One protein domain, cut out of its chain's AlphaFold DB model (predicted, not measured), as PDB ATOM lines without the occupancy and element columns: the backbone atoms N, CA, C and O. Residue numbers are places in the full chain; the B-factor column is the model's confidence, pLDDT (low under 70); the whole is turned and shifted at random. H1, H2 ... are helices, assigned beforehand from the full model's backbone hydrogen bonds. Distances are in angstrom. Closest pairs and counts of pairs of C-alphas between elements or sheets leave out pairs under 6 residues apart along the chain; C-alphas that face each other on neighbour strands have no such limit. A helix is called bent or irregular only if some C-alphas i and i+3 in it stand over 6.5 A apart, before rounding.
ATOM      1  N   ILE A   2      40.331  22.364  -6.516       78.38
ATOM      2  CA  ILE A   2      40.965  22.480  -5.190       78.38
ATOM      3  C   ILE A   2      40.386  21.438  -4.210       78.38
ATOM      4  O   ILE A   2      39.198  21.129  -4.269       78.38
ATOM      5  N   ASN A   3      41.210  20.861  -3.331       76.56
ATOM      6  CA  ASN A   3      40.803  19.850  -2.350       76.56
ATOM      7  C   ASN A   3      40.472  20.459  -0.971       76.56
ATOM      8  O   ASN A   3      40.829  21.595  -0.668       76.56
ATOM      9  N   LYS A   4      39.827  19.676  -0.093       71.12
ATOM     10  CA  LYS A   4      39.373  20.136   1.237       71.12
ATOM     11  C   LYS A   4      40.482  20.730   2.116       71.12
ATOM     12  O   LYS A   4      40.221  21.679   2.848       71.12
ATOM     13  N   LYS A   5      41.707  20.193   2.057       73.56
ATOM     14  CA  LYS A   5      42.832  20.702   2.860       73.56
ATOM     15  C   LYS A   5      43.300  22.065   2.349       73.56
ATOM     16  O   LYS A   5      43.513  22.971   3.143       73.56
ATOM     17  N   GLN A   6      43.390  22.223   1.030       79.44
ATOM     18  CA  GLN A   6      43.722  23.498   0.390       79.44
ATOM     19  C   GLN A   6      42.643  24.564   0.653       79.44
ATOM     20  O   GLN A   6      42.987  25.713   0.890       79.44
ATOM     21  N   ILE A   7      41.356  24.180   0.684       77.12
ATOM     22  CA  ILE A   7      40.243  25.077   1.055       77.12
ATOM     23  C   ILE A   7      40.427  25.625   2.474       77.12
ATOM     24  O   ILE A   7      40.271  26.822   2.677       77.12
ATOM     25  N   GLY A   8      40.775  24.770   3.443       73.12
ATOM     26  CA  GLY A   8      41.006  25.205   4.824       73.12
ATOM     27  C   GLY A   8      42.173  26.184   4.945       73.12
ATOM     28  O   GLY A   8      42.040  27.218   5.586       73.12
ATOM     29  N   VAL A   9      43.292  25.908   4.268       76.94
ATOM     30  CA  VAL A   9      44.442  26.826   4.253       76.94
ATOM     31  C   VAL A   9      44.081  28.150   3.571       76.94
ATOM     32  O   VAL A   9      44.405  29.206   4.100       76.94
ATOM     33  N   ALA A  10      43.366  28.111   2.445       82.56
ATOM     34  CA  ALA A  10      42.917  29.317   1.751       82.56
ATOM     35  C   ALA A  10      41.936  30.152   2.577       82.56
ATOM     36  O   ALA A  10      41.978  31.377   2.514       82.56
ATOM     37  N   ALA A  11      41.071  29.504   3.359       76.94
ATOM     38  CA  ALA A  11      40.151  30.188   4.257       76.94
ATOM     39  C   ALA A  11      40.905  30.936   5.361       76.94
ATOM     40  O   ALA A  11      40.515  32.043   5.714       76.94
ATOM     41  N   ASP A  12      42.007  30.366   5.851       77.06
ATOM     42  CA  ASP A  12      42.855  30.997   6.865       77.06
ATOM     43  C   ASP A  12      43.562  32.224   6.312       77.06
ATOM     44  O   ASP A  12      43.547  33.270   6.950       77.06
ATOM     45  N   MET A  13      44.115  32.120   5.102       88.88
ATOM     46  CA  MET A  13      44.746  33.269   4.452       88.88
ATOM     47  C   MET A  13      43.708  34.349   4.169       88.88
ATOM     48  O   MET A  13      43.903  35.493   4.551       88.88
ATOM     49  N   LEU A  14      42.558  33.993   3.585       86.25
ATOM     50  CA  LEU A  14      41.483  34.954   3.339       86.25
ATOM     51  C   LEU A  14      41.036  35.649   4.633       86.25
ATOM     52  O   LEU A  14      40.838  36.856   4.619       86.25
ATOM     53  N   TYR A  15      40.919  34.911   5.736       78.19
ATOM     54  CA  TYR A  15      40.623  35.464   7.056       78.19
ATOM     55  C   TYR A  15      41.701  36.459   7.532       78.19
ATOM     56  O   TYR A  15      41.370  37.561   7.973       78.19
ATOM     57  N   ASP A  16      42.981  36.100   7.433       81.81
ATOM     58  CA  ASP A  16      44.079  36.967   7.870       81.81
ATOM     59  C   ASP A  16      44.106  38.261   7.029       81.81
ATOM     60  O   ASP A  16      44.192  39.357   7.578       81.81
ATOM     61  N   PHE A  17      43.879  38.160   5.716       84.31
ATOM     62  CA  PHE A  17      43.801  39.312   4.813       84.31
ATOM     63  C   PHE A  17      42.652  40.273   5.133       84.31
ATOM     64  O   PHE A  17      42.849  41.487   5.131       84.31
ATOM     65  N   ILE A  18      41.449  39.754   5.400       74.25
ATOM     66  CA  ILE A  18      40.279  40.599   5.703       74.25
ATOM     67  C   ILE A  18      40.300  41.155   7.133       74.25
ATOM     68  O   ILE A  18      39.468  41.993   7.468       74.25
ATOM     69  N   THR A  19      41.213  40.686   7.988       71.62
ATOM     70  CA  THR A  19      41.353  41.150   9.378       71.62
ATOM     71  C   THR A  19      42.662  41.895   9.652       71.62
ATOM     72  O   THR A  19      42.876  42.337  10.783       71.62
ATOM     73  N   ASP A  20      43.512  42.103   8.643       75.81
ATOM     74  CA  ASP A  20      44.700  42.956   8.735       75.81
ATOM     75  C   ASP A  20      44.424  44.339   8.112       75.81
ATOM     76  O   ASP A  20      44.080  44.496   6.937       75.81
ATOM     77  N   THR A  21      44.618  45.381   8.924       67.69
ATOM     78  CA  THR A  21      44.459  46.795   8.556       67.69
ATOM     79  C   THR A  21      45.486  47.279   7.524       67.69
ATOM     80  O   THR A  21      45.437  48.422   7.083       67.69
ATOM     81  N   LYS A  22      46.450  46.453   7.114       78.31
ATOM     82  CA  LYS A  22      47.383  46.775   6.025       78.31
ATOM     83  C   LYS A  22      46.763  46.623   4.633       78.31
ATOM     84  O   LYS A  22      47.309  47.168   3.677       78.31
ATOM     85  N   HIS A  23      45.620  45.945   4.505       75.00
ATOM     86  CA  HIS A  23      44.981  45.646   3.213       75.00
ATOM     87  C   HIS A  23      43.778  46.543   2.894       75.00
ATOM     88  O   HIS A  23      42.860  46.163   2.175       75.00
ATOM     89  N   GLU A  24      43.768  47.769   3.408       66.94
ATOM     90  CA  GLU A  24      42.627  48.694   3.348       66.94
ATOM     91  C   GLU A  24      42.258  49.228   1.953       66.94
ATOM     92  O   GLU A  24      41.282  49.960   1.829       66.94
ATOM     93  N   LYS A  25      43.038  48.914   0.914       75.94
ATOM     94  CA  LYS A  25      42.804  49.366  -0.471       75.94
ATOM     95  C   LYS A  25      43.115  48.289  -1.507       75.94
ATOM     96  O   LYS A  25      43.461  48.606  -2.642       75.94
ATOM     97  N   ILE A  26      43.077  47.028  -1.095       85.38
ATOM     98  CA  ILE A  26      43.367  45.918  -1.994       85.38
ATOM     99  C   ILE A  26      42.172  45.702  -2.924       85.38
ATOM    100  O   ILE A  26      41.017  45.713  -2.496       85.38
ATOM    101  N   THR A  27      42.424  45.509  -4.211       89.19
ATOM    102  CA  THR A  27      41.361  45.124  -5.140       89.19
ATOM    103  C   THR A  27      40.961  43.668  -4.920       89.19
ATOM    104  O   THR A  27      41.706  42.853  -4.371       89.19
ATOM    105  N   LEU A  28      39.771  43.297  -5.391       86.31
ATOM    106  CA  LEU A  28      39.310  41.914  -5.301       86.31
ATOM    107  C   LEU A  28      40.240  40.924  -6.022       86.31
ATOM    108  O   LEU A  28      40.421  39.792  -5.572       86.31
ATOM    109  N   GLU A  29      40.803  41.330  -7.156       90.62
ATOM    110  CA  GLU A  29      41.730  40.498  -7.918       90.62
ATOM    111  C   GLU A  29      43.055  40.316  -7.173       90.62
ATOM    112  O   GLU A  29      43.524  39.188  -7.013       90.62
ATOM    113  N   GLU A  30      43.614  41.399  -6.630       91.75
ATOM    114  CA  GLU A  30      44.822  41.345  -5.806       91.75
ATOM    115  C   GLU A  30      44.618  40.482  -4.561       91.75
ATOM    116  O   GLU A  30      45.472  39.649  -4.266       91.75
ATOM    117  N   LEU A  31      43.472  40.602  -3.879       91.00
ATOM    118  CA  LEU A  31      43.133  39.759  -2.732       91.00
ATOM    119  C   LEU A  31      43.152  38.277  -3.114       91.00
ATOM    120  O   LEU A  31      43.794  37.470  -2.445       91.00
ATOM    121  N   LYS A  32      42.469  37.903  -4.201       91.88
ATOM    122  CA  LYS A  32      42.424  36.507  -4.667       91.88
ATOM    123  C   LYS A  32      43.818  35.985  -4.994       91.88
ATOM    124  O   LYS A  32      44.161  34.875  -4.589       91.88
ATOM    125  N   ASN A  33      44.621  36.787  -5.688       91.88
ATOM    126  CA  ASN A  33      45.981  36.423  -6.067       91.88
ATOM    127  C   ASN A  33      46.883  36.246  -4.840       91.88
ATOM    128  O   ASN A  33      47.619  35.261  -4.765       91.88
ATOM    129  N   GLN A  34      46.790  37.140  -3.855       92.50
ATOM    130  CA  GLN A  34      47.565  37.057  -2.617       92.50
ATOM    131  C   GLN A  34      47.136  35.862  -1.760       92.50
ATOM    132  O   GLN A  34      47.988  35.075  -1.350       92.50
ATOM    133  N   VAL A  35      45.829  35.621  -1.607       92.00
ATOM    134  CA  VAL A  35      45.312  34.426  -0.922       92.00
ATOM    135  C   VAL A  35      45.829  33.148  -1.584       92.00
ATOM    136  O   VAL A  35      46.285  32.248  -0.880       92.00
ATOM    137  N   ILE A  36      45.822  33.047  -2.918       92.69
ATOM    138  CA  ILE A  36      46.366  31.878  -3.633       92.69
ATOM    139  C   ILE A  36      47.874  31.743  -3.405       92.69
ATOM    140  O   ILE A  36      48.355  30.642  -3.123       92.69
ATOM    141  N   ALA A  37      48.622  32.841  -3.529       92.19
ATOM    142  CA  ALA A  37      50.070  32.845  -3.370       92.19
ATOM    143  C   ALA A  37      50.475  32.368  -1.968       92.19
ATOM    144  O   ALA A  37      51.254  31.419  -1.841       92.19
ATOM    145  N   GLU A  38      49.884  32.944  -0.922       93.06
ATOM    146  CA  GLU A  38      50.169  32.568   0.464       93.06
ATOM    147  C   GLU A  38      49.668  31.165   0.802       93.06
ATOM    148  O   GLU A  38      50.370  30.389   1.457       93.06
ATOM    149  N   THR A  39      48.515  30.766   0.257       91.75
ATOM    150  CA  THR A  39      48.027  29.388   0.381       91.75
ATOM    151  C   THR A  39      49.018  28.400  -0.209       91.75
ATOM    152  O   THR A  39      49.284  27.364   0.395       91.75
ATOM    153  N   ASN A  40      49.598  28.702  -1.371       92.31
ATOM    154  CA  ASN A  40      50.568  27.834  -2.029       92.31
ATOM    155  C   ASN A  40      51.877  27.724  -1.248       92.31
ATOM    156  O   ASN A  40      52.449  26.633  -1.182       92.31
ATOM    157  N   VAL A  41      52.331  28.813  -0.627       92.69
ATOM    158  CA  VAL A  41      53.473  28.788   0.297       92.69
ATOM    159  C   VAL A  41      53.156  27.886   1.490       92.69
ATOM    160  O   VAL A  41      53.896  26.940   1.760       92.69
ATOM    161  N   LYS A  42      52.014  28.097   2.150       89.69
ATOM    162  CA  LYS A  42      51.633  27.354   3.357       89.69
ATOM    163  C   LYS A  42      51.322  25.880   3.080       89.69
ATOM    164  O   LYS A  42      51.695  25.015   3.869       89.69
ATOM    165  N   CYS A  43      50.724  25.562   1.933       85.81
ATOM    166  CA  CYS A  43      50.524  24.184   1.483       85.81
ATOM    167  C   CYS A  43      51.858  23.447   1.331       85.81
ATOM    168  O   CYS A  43      51.972  22.330   1.830       85.81
ATOM    169  N   LYS A  44      52.883  24.075   0.733       90.31
ATOM    170  CA  LYS A  44      54.224  23.473   0.621       90.31
ATOM    171  C   LYS A  44      54.815  23.159   1.994       90.31
ATOM    172  O   LYS A  44      55.293  22.048   2.197       90.31
ATOM    173  N   THR A  45      54.723  24.090   2.945       90.00
ATOM    174  CA  THR A  45      55.187  23.876   4.327       90.00
ATOM    175  C   THR A  45      54.486  22.689   4.993       90.00
ATOM    176  O   THR A  45      55.111  21.923   5.717       90.00
ATOM    177  N   LEU A  46      53.195  22.502   4.715       80.44
ATOM    178  CA  LEU A  46      52.378  21.423   5.275       80.44
ATOM    179  C   LEU A  46      52.429  20.118   4.460       80.44
ATOM    180  O   LEU A  46      51.669  19.195   4.749       80.44
ATOM    181  N   SER A  47      53.290  20.022   3.439       88.62
ATOM    182  CA  SER A  47      53.336  18.887   2.497       88.62
ATOM    183  C   SER A  47      51.984  18.594   1.820       88.62
ATOM    184  O   SER A  47      51.636  17.454   1.516       88.62
ATOM    185  N   ILE A  48      51.195  19.642   1.584       83.38
ATOM    186  CA  ILE A  48      49.939  19.623   0.833       83.38
ATOM    187  C   ILE A  48      50.248  20.084  -0.595       83.38
ATOM    188  O   ILE A  48      51.027  21.013  -0.807       83.38
ATOM    189  N   ALA A  49      49.621  19.458  -1.593       84.88
ATOM    190  CA  ALA A  49      49.748  19.905  -2.978       84.88
ATOM    191  C   ALA A  49      49.372  21.393  -3.120       84.88
ATOM    192  O   ALA A  49      48.425  21.860  -2.487       84.88
ATOM    193  N   ALA A  50      50.084  22.128  -3.972       86.12
ATOM    194  CA  ALA A  50      49.744  23.513  -4.293       86.12
ATOM    195  C   ALA A  50      48.481  23.599  -5.172       86.12
ATOM    196  O   ALA A  50      48.136  22.663  -5.902       86.12
ATOM    197  N   ILE A  51      47.793  24.736  -5.109       85.75
ATOM    198  CA  ILE A  51      46.741  25.129  -6.043       85.75
ATOM    199  C   ILE A  51      47.395  25.392  -7.402       85.75
ATOM    200  O   ILE A  51      48.333  26.182  -7.515       85.75
ATOM    201  N   GLN A  52      46.892  24.717  -8.435       84.62
ATOM    202  CA  GLN A  52      47.378  24.885  -9.803       84.62
ATOM    203  C   GLN A  52      46.980  26.269 -10.349       84.62
ATOM    204  O   GLN A  52      45.839  26.674 -10.121       84.62
ATOM    205  N   PRO A  53      47.842  26.955 -11.123       72.12
ATOM    206  CA  PRO A  53      47.575  28.306 -11.638       72.12
ATOM    207  C   PRO A  53      46.267  28.441 -12.428       72.12
ATOM    208  O   PRO A  53      45.599  29.464 -12.350       72.12
ATOM    209  N   ASN A  54      45.868  27.381 -13.136       74.88
ATOM    210  CA  ASN A  54      44.670  27.368 -13.984       74.88
ATOM    211  C   ASN A  54      43.503  26.602 -13.342       74.88
ATOM    212  O   ASN A  54      42.540  26.241 -14.020       74.88
ATOM    213  N   ALA A  55      43.595  26.263 -12.052       79.06
ATOM    214  CA  ALA A  55      42.503  25.578 -11.380       79.06
ATOM    215  C   ALA A  55      41.296  26.511 -11.263       79.06
ATOM    216  O   ALA A  55      41.397  27.603 -10.715       79.06
ATOM    217  N   THR A  56      40.122  26.038 -11.680       81.69
ATOM    218  CA  THR A  56      38.862  26.661 -11.272       81.69
ATOM    219  C   THR A  56      38.746  26.570  -9.751       81.69
ATOM    220  O   THR A  56      38.755  25.467  -9.186       81.69
ATOM    221  N   ILE A  57      38.676  27.728  -9.094       85.81
ATOM    222  CA  ILE A  57      38.498  27.848  -7.648       85.81
ATOM    223  C   ILE A  57      37.041  28.199  -7.383       85.81
ATOM    224  O   ILE A  57      36.568  29.266  -7.775       85.81
ATOM    225  N   ASP A  58      36.350  27.302  -6.688       84.56
ATOM    226  CA  ASP A  58      35.094  27.643  -6.041       84.56
ATOM    227  C   ASP A  58      35.401  28.376  -4.729       84.56
ATOM    228  O   ASP A  58      35.895  27.796  -3.760       84.56
ATOM    229  N   TRP A  59      35.156  29.685  -4.730       84.56
ATOM    230  CA  TRP A  59      35.451  30.567  -3.605       84.56
ATOM    231  C   TRP A  59      34.411  30.492  -2.488       84.56
ATOM    232  O   TRP A  59      34.710  30.877  -1.359       84.56
ATOM    233  N   GLN A  60      33.211  29.978  -2.763       77.44
ATOM    234  CA  GLN A  60      32.126  29.897  -1.787       77.44
ATOM    235  C   GLN A  60      32.508  29.136  -0.499       77.44
ATOM    236  O   GLN A  60      32.323  29.692   0.589       77.44
ATOM    237  N   PRO A  61      33.055  27.905  -0.547       69.19
ATOM    238  CA  PRO A  61      33.453  27.181   0.662       69.19
ATOM    239  C   PRO A  61      34.621  27.843   1.407       69.19
ATOM    240  O   PRO A  61      34.669  27.776   2.634       69.19
ATOM    241  N   ILE A  62      35.533  28.506   0.688       76.44
ATOM    242  CA  ILE A  62      36.675  29.231   1.264       76.44
ATOM    243  C   ILE A  62      36.173  30.442   2.061       76.44
ATOM    244  O   ILE A  62      36.494  30.589   3.237       76.44
ATOM    245  N   ALA A  63      35.323  31.268   1.449       72.19
ATOM    246  CA  ALA A  63      34.783  32.472   2.071       72.19
ATOM    247  C   ALA A  63      33.886  32.171   3.273       72.19
ATOM    248  O   ALA A  63      34.044  32.785   4.325       72.19
ATOM    249  N   ARG A  64      32.998  31.173   3.166       64.69
ATOM    250  CA  ARG A  64      32.155  30.747   4.294       64.69
ATOM    251  C   ARG A  64      32.990  30.294   5.490       64.69
ATOM    252  O   ARG A  64      32.646  30.592   6.629       64.69
ATOM    253  N   MET A  65      34.086  29.584   5.234       65.88
ATOM    254  CA  MET A  65      34.976  29.113   6.288       65.88
ATOM    255  C   MET A  65      35.802  30.254   6.895       65.88
ATOM    256  O   MET A  65      35.941  30.293   8.112       65.88
ATOM    257  N   ALA A  66      36.273  31.208   6.086       71.19
ATOM    258  CA  ALA A  66      36.977  32.399   6.564       71.19
ATOM    259  C   ALA A  66      36.089  33.255   7.484       71.19
ATOM    260  O   ALA A  66      36.489  33.587   8.597       71.19
ATOM    261  N   ILE A  67      34.846  33.525   7.070       66.50
ATOM    262  CA  ILE A  67      33.865  34.282   7.867       66.50
ATOM    263  C   ILE A  67      33.536  33.548   9.170       66.50
ATOM    264  O   ILE A  67      33.509  34.159  10.234       66.50
ATOM    265  N   ARG A  68      33.356  32.224   9.114       57.72
ATOM    266  CA  ARG A  68      33.135  31.405  10.311       57.72
ATOM    267  C   ARG A  68      34.315  31.461  11.290       57.72
ATOM    268  O   ARG A  68      34.120  31.404  12.496       57.72
ATOM    269  N   LYS A  69      35.555  31.604  10.817       54.94
ATOM    270  CA  LYS A  69      36.708  31.781  11.716       54.94
ATOM    271  C   LYS A  69      36.695  33.124  12.450       54.94
ATOM    272  O   LYS A  69      37.138  33.158  13.600       54.94
ATOM    273  N   CYS A  70      36.137  34.179  11.850       51.06
ATOM    274  CA  CYS A  70      35.889  35.449  12.545       51.06
ATOM    275  C   CYS A  70      34.945  35.275  13.740       51.06
ATOM    276  O   CYS A  70      35.127  35.947  14.749       51.06
ATOM    277  N   THR A  71      33.962  34.376  13.636       46.91
ATOM    278  CA  THR A  71      32.970  34.139  14.695       46.91
ATOM    279  C   THR A  71      33.425  33.108  15.727       46.91
ATOM    280  O   THR A  71      33.090  33.244  16.899       46.91
ATOM    281  N   ASP A  72      34.205  32.103  15.314       41.12
ATOM    282  CA  ASP A  72      34.447  30.906  16.133       41.12
ATOM    283  C   ASP A  72      35.815  30.892  16.852       41.12
ATOM    284  O   ASP A  72      35.943  30.207  17.863       41.12
ATOM    285  N   LEU A  73      36.856  31.576  16.343       38.41
ATOM    286  CA  LEU A  73      38.252  31.318  16.766       38.41
ATOM    287  C   LEU A  73      39.042  32.522  17.294       38.41
ATOM    288  O   LEU A  73      40.001  32.325  18.040       38.41
ATOM    289  N   LYS A  74      38.715  33.752  16.888       44.28
ATOM    290  CA  LYS A  74      39.469  34.961  17.278       44.28
ATOM    291  C   LYS A  74      38.527  36.158  17.469       44.28
ATOM    292  O   LYS A  74      38.534  37.071  16.642       44.28
ATOM    293  N   PRO A  75      37.739  36.182  18.556       39.97
ATOM    294  CA  PRO A  75      36.656  37.150  18.741       39.97
ATOM    295  C   PRO A  75      37.120  38.621  18.667       39.97
ATOM    296  O   PRO A  75      36.417  39.461  18.120       39.97
ATOM    297  N   ASN A  76      38.350  38.945  19.093       38.78
ATOM    298  CA  ASN A  76      38.882  40.321  19.070       38.78
ATOM    299  C   ASN A  76      39.201  40.884  17.670       38.78
ATOM    300  O   ASN A  76      39.323  42.096  17.514       38.78
ATOM    301  N   ASN A  77      39.317  40.042  16.642       44.88
ATOM    302  CA  ASN A  77      39.657  40.492  15.285       44.88
ATOM    303  C   ASN A  77      38.446  40.966  14.475       44.88
ATOM    304  O   ASN A  77      38.581  41.400  13.331       44.88
ATOM    305  N   PHE A  78      37.264  40.921  15.078       48.00
ATOM    306  CA  PHE A  78      36.027  41.367  14.464       48.00
ATOM    307  C   PHE A  78      36.018  42.886  14.209       48.00
ATOM    308  O   PHE A  78      35.522  43.343  13.181       48.00
ATOM    309  N   ILE A  79      36.669  43.668  15.081       47.72
ATOM    310  CA  ILE A  79      36.888  45.113  14.888       47.72
ATOM    311  C   ILE A  79      37.623  45.379  13.564       47.72
ATOM    312  O   ILE A  79      37.243  46.275  12.807       47.72
ATOM    313  N   ASN A  80      38.623  44.561  13.235       55.41
ATOM    314  CA  ASN A  80      39.395  44.731  12.009       55.41
ATOM    315  C   ASN A  80      38.608  44.320  10.761       55.41
ATOM    316  O   ASN A  80      38.766  44.954   9.722       55.41
ATOM    317  N   LEU A  81      37.716  43.328  10.869       58.97
ATOM    318  CA  LEU A  81      36.808  42.964   9.779       58.97
ATOM    319  C   LEU A  81      35.865  44.121   9.430       58.97
ATOM    320  O   LEU A  81      35.656  44.413   8.257       58.97
ATOM    321  N   THR A  82      35.321  44.821  10.428       54.53
ATOM    322  CA  THR A  82      34.475  46.000  10.193       54.53
ATOM    323  C   THR A  82      35.253  47.134   9.532       54.53
ATOM    324  O   THR A  82      34.757  47.739   8.581       54.53
ATOM    325  N   ILE A  83      36.487  47.388   9.979       57.50
ATOM    326  CA  ILE A  83      37.378  48.375   9.353       57.50
ATOM    327  C   ILE A  83      37.664  47.990   7.895       57.50
ATOM    328  O   ILE A  83      37.560  48.835   7.006       57.50
ATOM    329  N   PHE A  84      37.967  46.719   7.636       65.00
ATOM    330  CA  PHE A  84      38.221  46.202   6.297       65.00
ATOM    331  C   PHE A  84      36.987  46.317   5.396       65.00
ATOM    332  O   PHE A  84      37.092  46.830   4.282       65.00
ATOM    333  N   CYS A  85      35.807  45.912   5.874       62.56
ATOM    334  CA  CYS A  85      34.559  46.003   5.118       62.56
ATOM    335  C   CYS A  85      34.175  47.450   4.792       62.56
ATOM    336  O   CYS A  85      33.702  47.718   3.690       62.56
ATOM    337  N   GLY A  86      34.424  48.393   5.705       56.81
ATOM    338  CA  GLY A  86      34.182  49.818   5.468       56.81
ATOM    339  C   GLY A  86      35.123  50.455   4.438       56.81
ATOM    340  O   GLY A  86      34.789  51.498   3.880       56.81
ATOM    341  N   LYS A  87      36.283  49.842   4.171       61.88
ATOM    342  CA  LYS A  87      37.318  50.379   3.269       61.88
ATOM    343  C   LYS A  87      37.427  49.624   1.936       61.88
ATOM    344  O   LYS A  87      37.822  50.217   0.939       61.88
ATOM    345  N   ASN A  88      37.000  48.359   1.888       64.06
ATOM    346  CA  ASN A  88      37.077  47.477   0.718       64.06
ATOM    347  C   ASN A  88      35.681  46.991   0.278       64.06
ATOM    348  O   ASN A  88      35.293  45.832   0.484       64.06
ATOM    349  N   TRP A  89      34.897  47.886  -0.326       68.19
ATOM    350  CA  TRP A  89      33.477  47.621  -0.582       68.19
ATOM    351  C   TRP A  89      33.215  46.574  -1.671       68.19
ATOM    352  O   TRP A  89      32.324  45.738  -1.517       68.19
ATOM    353  N   ASP A  90      34.051  46.526  -2.708       70.31
ATOM    354  CA  ASP A  90      33.942  45.527  -3.781       70.31
ATOM    355  C   ASP A  90      34.228  44.104  -3.285       70.31
ATOM    356  O   ASP A  90      33.561  43.144  -3.675       70.31
ATOM    357  N   ILE A  91      35.187  43.958  -2.367       73.50
ATOM    358  CA  ILE A  91      35.495  42.674  -1.724       73.50
ATOM    359  C   ILE A  91      34.341  42.247  -0.829       73.50
ATOM    360  O   ILE A  91      33.947  41.081  -0.830       73.50
ATOM    361  N   THR A  92      33.767  43.200  -0.106       66.81
ATOM    362  CA  THR A  92      32.609  42.957   0.745       66.81
ATOM    363  C   THR A  92      31.421  42.466  -0.088       66.81
ATOM    364  O   THR A  92      30.890  41.388   0.181       66.81
ATOM    365  N   ALA A  93      31.065  43.171  -1.166       64.88
ATOM    366  CA  ALA A  93      30.012  42.766  -2.103       64.88
ATOM    367  C   ALA A  93      30.274  41.390  -2.743       64.88
ATOM    368  O   ALA A  93      29.352  40.584  -2.929       64.88
ATOM    369  N   TRP A  94      31.535  41.083  -3.043       79.38
ATOM    370  CA  TRP A  94      31.927  39.773  -3.545       79.38
ATOM    371  C   TRP A  94      31.717  38.661  -2.516       79.38
ATOM    372  O   TRP A  94      31.075  37.670  -2.860       79.38
ATOM    373  N   LEU A  95      32.195  38.822  -1.274       70.44
ATOM    374  CA  LEU A  95      32.011  37.852  -0.184       70.44
ATOM    375  C   LEU A  95      30.524  37.531   0.025       70.44
ATOM    376  O   LEU A  95      30.160  36.360   0.152       70.44
ATOM    377  N   TYR A  96      29.667  38.553  -0.034       61.16
ATOM    378  CA  TYR A  96      28.212  38.403  -0.014       61.16
ATOM    379  C   TYR A  96      27.694  37.541  -1.165       61.16
ATOM    380  O   TYR A  96      26.991  36.552  -0.949       61.16
ATOM    381  N   THR A  97      28.070  37.882  -2.394       65.88
ATOM    382  CA  THR A  97      27.607  37.167  -3.588       65.88
ATOM    383  C   THR A  97      27.997  35.689  -3.531       65.88
ATOM    384  O   THR A  97      27.159  34.806  -3.724       65.88
ATOM    385  N   ILE A  98      29.259  35.390  -3.209       64.12
ATOM    386  CA  ILE A  98      29.757  34.009  -3.215       64.12
ATOM    387  C   ILE A  98      29.245  33.187  -2.038       64.12
ATOM    388  O   ILE A  98      29.084  31.978  -2.172       64.12
ATOM    389  N   CYS A  99      28.917  33.798  -0.899       60.38
ATOM    390  CA  CYS A  99      28.307  33.068   0.210       60.38
ATOM    391  C   CYS A  99      26.850  32.665  -0.072       60.38
ATOM    392  O   CYS A  99      26.285  31.897   0.709       60.38
ATOM    393  N   GLY A 100      26.280  33.066  -1.214       46.06
ATOM    394  CA  GLY A 100      24.933  32.689  -1.646       46.06
ATOM    395  C   GLY A 100      23.842  33.620  -1.124       46.06
ATOM    396  O   GLY A 100      22.666  33.269  -1.175       46.06
ATOM    397  N   THR A 101      24.212  34.801  -0.635       44.75
ATOM    398  CA  THR A 101      23.262  35.883  -0.379       44.75
ATOM    399  C   THR A 101      23.064  36.661  -1.680       44.75
ATOM    400  O   THR A 101      24.033  37.149  -2.260       44.75
ATOM    401  N   LYS A 102      21.819  36.726  -2.186       34.22
ATOM    402  CA  LYS A 102      21.443  37.599  -3.318       34.22
ATOM    403  C   LYS A 102      21.920  39.024  -3.035       34.22
ATOM    404  O   LYS A 102      22.021  39.371  -1.863       34.22
ATOM    405  N   ASN A 103      22.170  39.820  -4.086       35.72
ATOM    406  CA  ASN A 103      22.469  41.252  -3.960       35.72
ATOM    407  C   ASN A 103      21.535  41.863  -2.912       35.72
ATOM    408  O   ASN A 103      20.335  41.964  -3.180       35.72
ATOM    409  N   PRO A 104      22.053  42.196  -1.721       35.16
ATOM    410  CA  PRO A 104      21.188  42.594  -0.642       35.16
ATOM    411  C   PRO A 104      20.637  43.971  -0.984       35.16
ATOM    412  O   PRO A 104      21.385  44.903  -1.311       35.16
TER     413      PRO A 104
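Overview. This is residues 2 to 104 of the 229 residues of an uncharacterized protein of uncultured bacterium (gcode 4) (UniProt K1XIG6). H1 runs through the middle, with H2 and H3 crossing it on nearly opposite sides, while H4 caps the last residues of H1 and H5 bridges from the first residue of H2 to the early part of H3. The loop of residues 46 to 58 folds back from the end of H2 to the start of H3, and residues 71 to 76, where H3 turns into H4, stick out. You are reading 103 residues with five named helices, H1 to H5 in chain order, and no named strand; the class is all helix, and the helix packing is mostly crossed, with no touching pair at a shallow tilt. The whole is compact, with a radius of gyration of the C-alphas of 13.1 A, and rounded, spanning 35 by 28 by 24 A.

Along the chain. Find C-alpha 4 at (39.373, 20.136, 1.237); from there H1, residues 4 to 19, runs 22.6 A. After a short link, look for C-alpha 28 at (39.310, 41.914, -5.301), where H2, residues 28 to 45, begins its 25.9 A. Beyond a long link, H3 holds residues 59 to 72, 19.8 A long. A tight link leads to H4, residues 75 to 87, 20.4 A long, which is irregular, but only just: C-alphas 76 and 79 are 6.7 A apart. Another tight link leads to H5, residues 89 to 98, ending at C-alpha 98 at (29.757, 34.009, -3.215).

Arrangement. Begin with H1, which shares the place of hub with H3, each touching three helices. H1 touches H2 at a steep tilt of 53 degrees, opposite ways, closest at the C-alphas of Ala 10 and Thr 39, 5.3 A apart. H1 touches H3 at a steep tilt of 61 degrees, the same way; look at the closest C-alphas, Ala 11 and Ala 66, 4.5 A apart. H2 and H3 are apart. With residues 18 to 19 alone, H1 touches H4, closest at the C-alphas of Thr 19 and Asn 80, 4.9 A. H3 and H4 touch only at the corner, and only just, with 3 pairs of C-alphas within 8 A. H5 touches residues 59 to 63 of H3, about perpendicular at 73 degrees, closest at the C-alphas of Gln 60 and Ile 98, 5.0 A. H2 only just touches H5, with residue 28 alone; the closest C-alphas, Leu 28 and Ile 91, are 5.3 A apart. In the backbones of H1, H2, H3 and H5 every O i to N i+4 pair is within hydrogen-bond range; in H4, 7 of 9 are.

Size, cuts and confidence. The two C-alphas farthest apart, those of Ser 47 and Pro 104, are 40.1 A from each other. The printed part has no cut, and its one long link joins H2 to H3. Mean pLDDT of the printed part is 72.0; the model's confidence is under 70 in 39 residues, among them residues 67 to 89 and 96 to 104, so numbered in the ATOM lines.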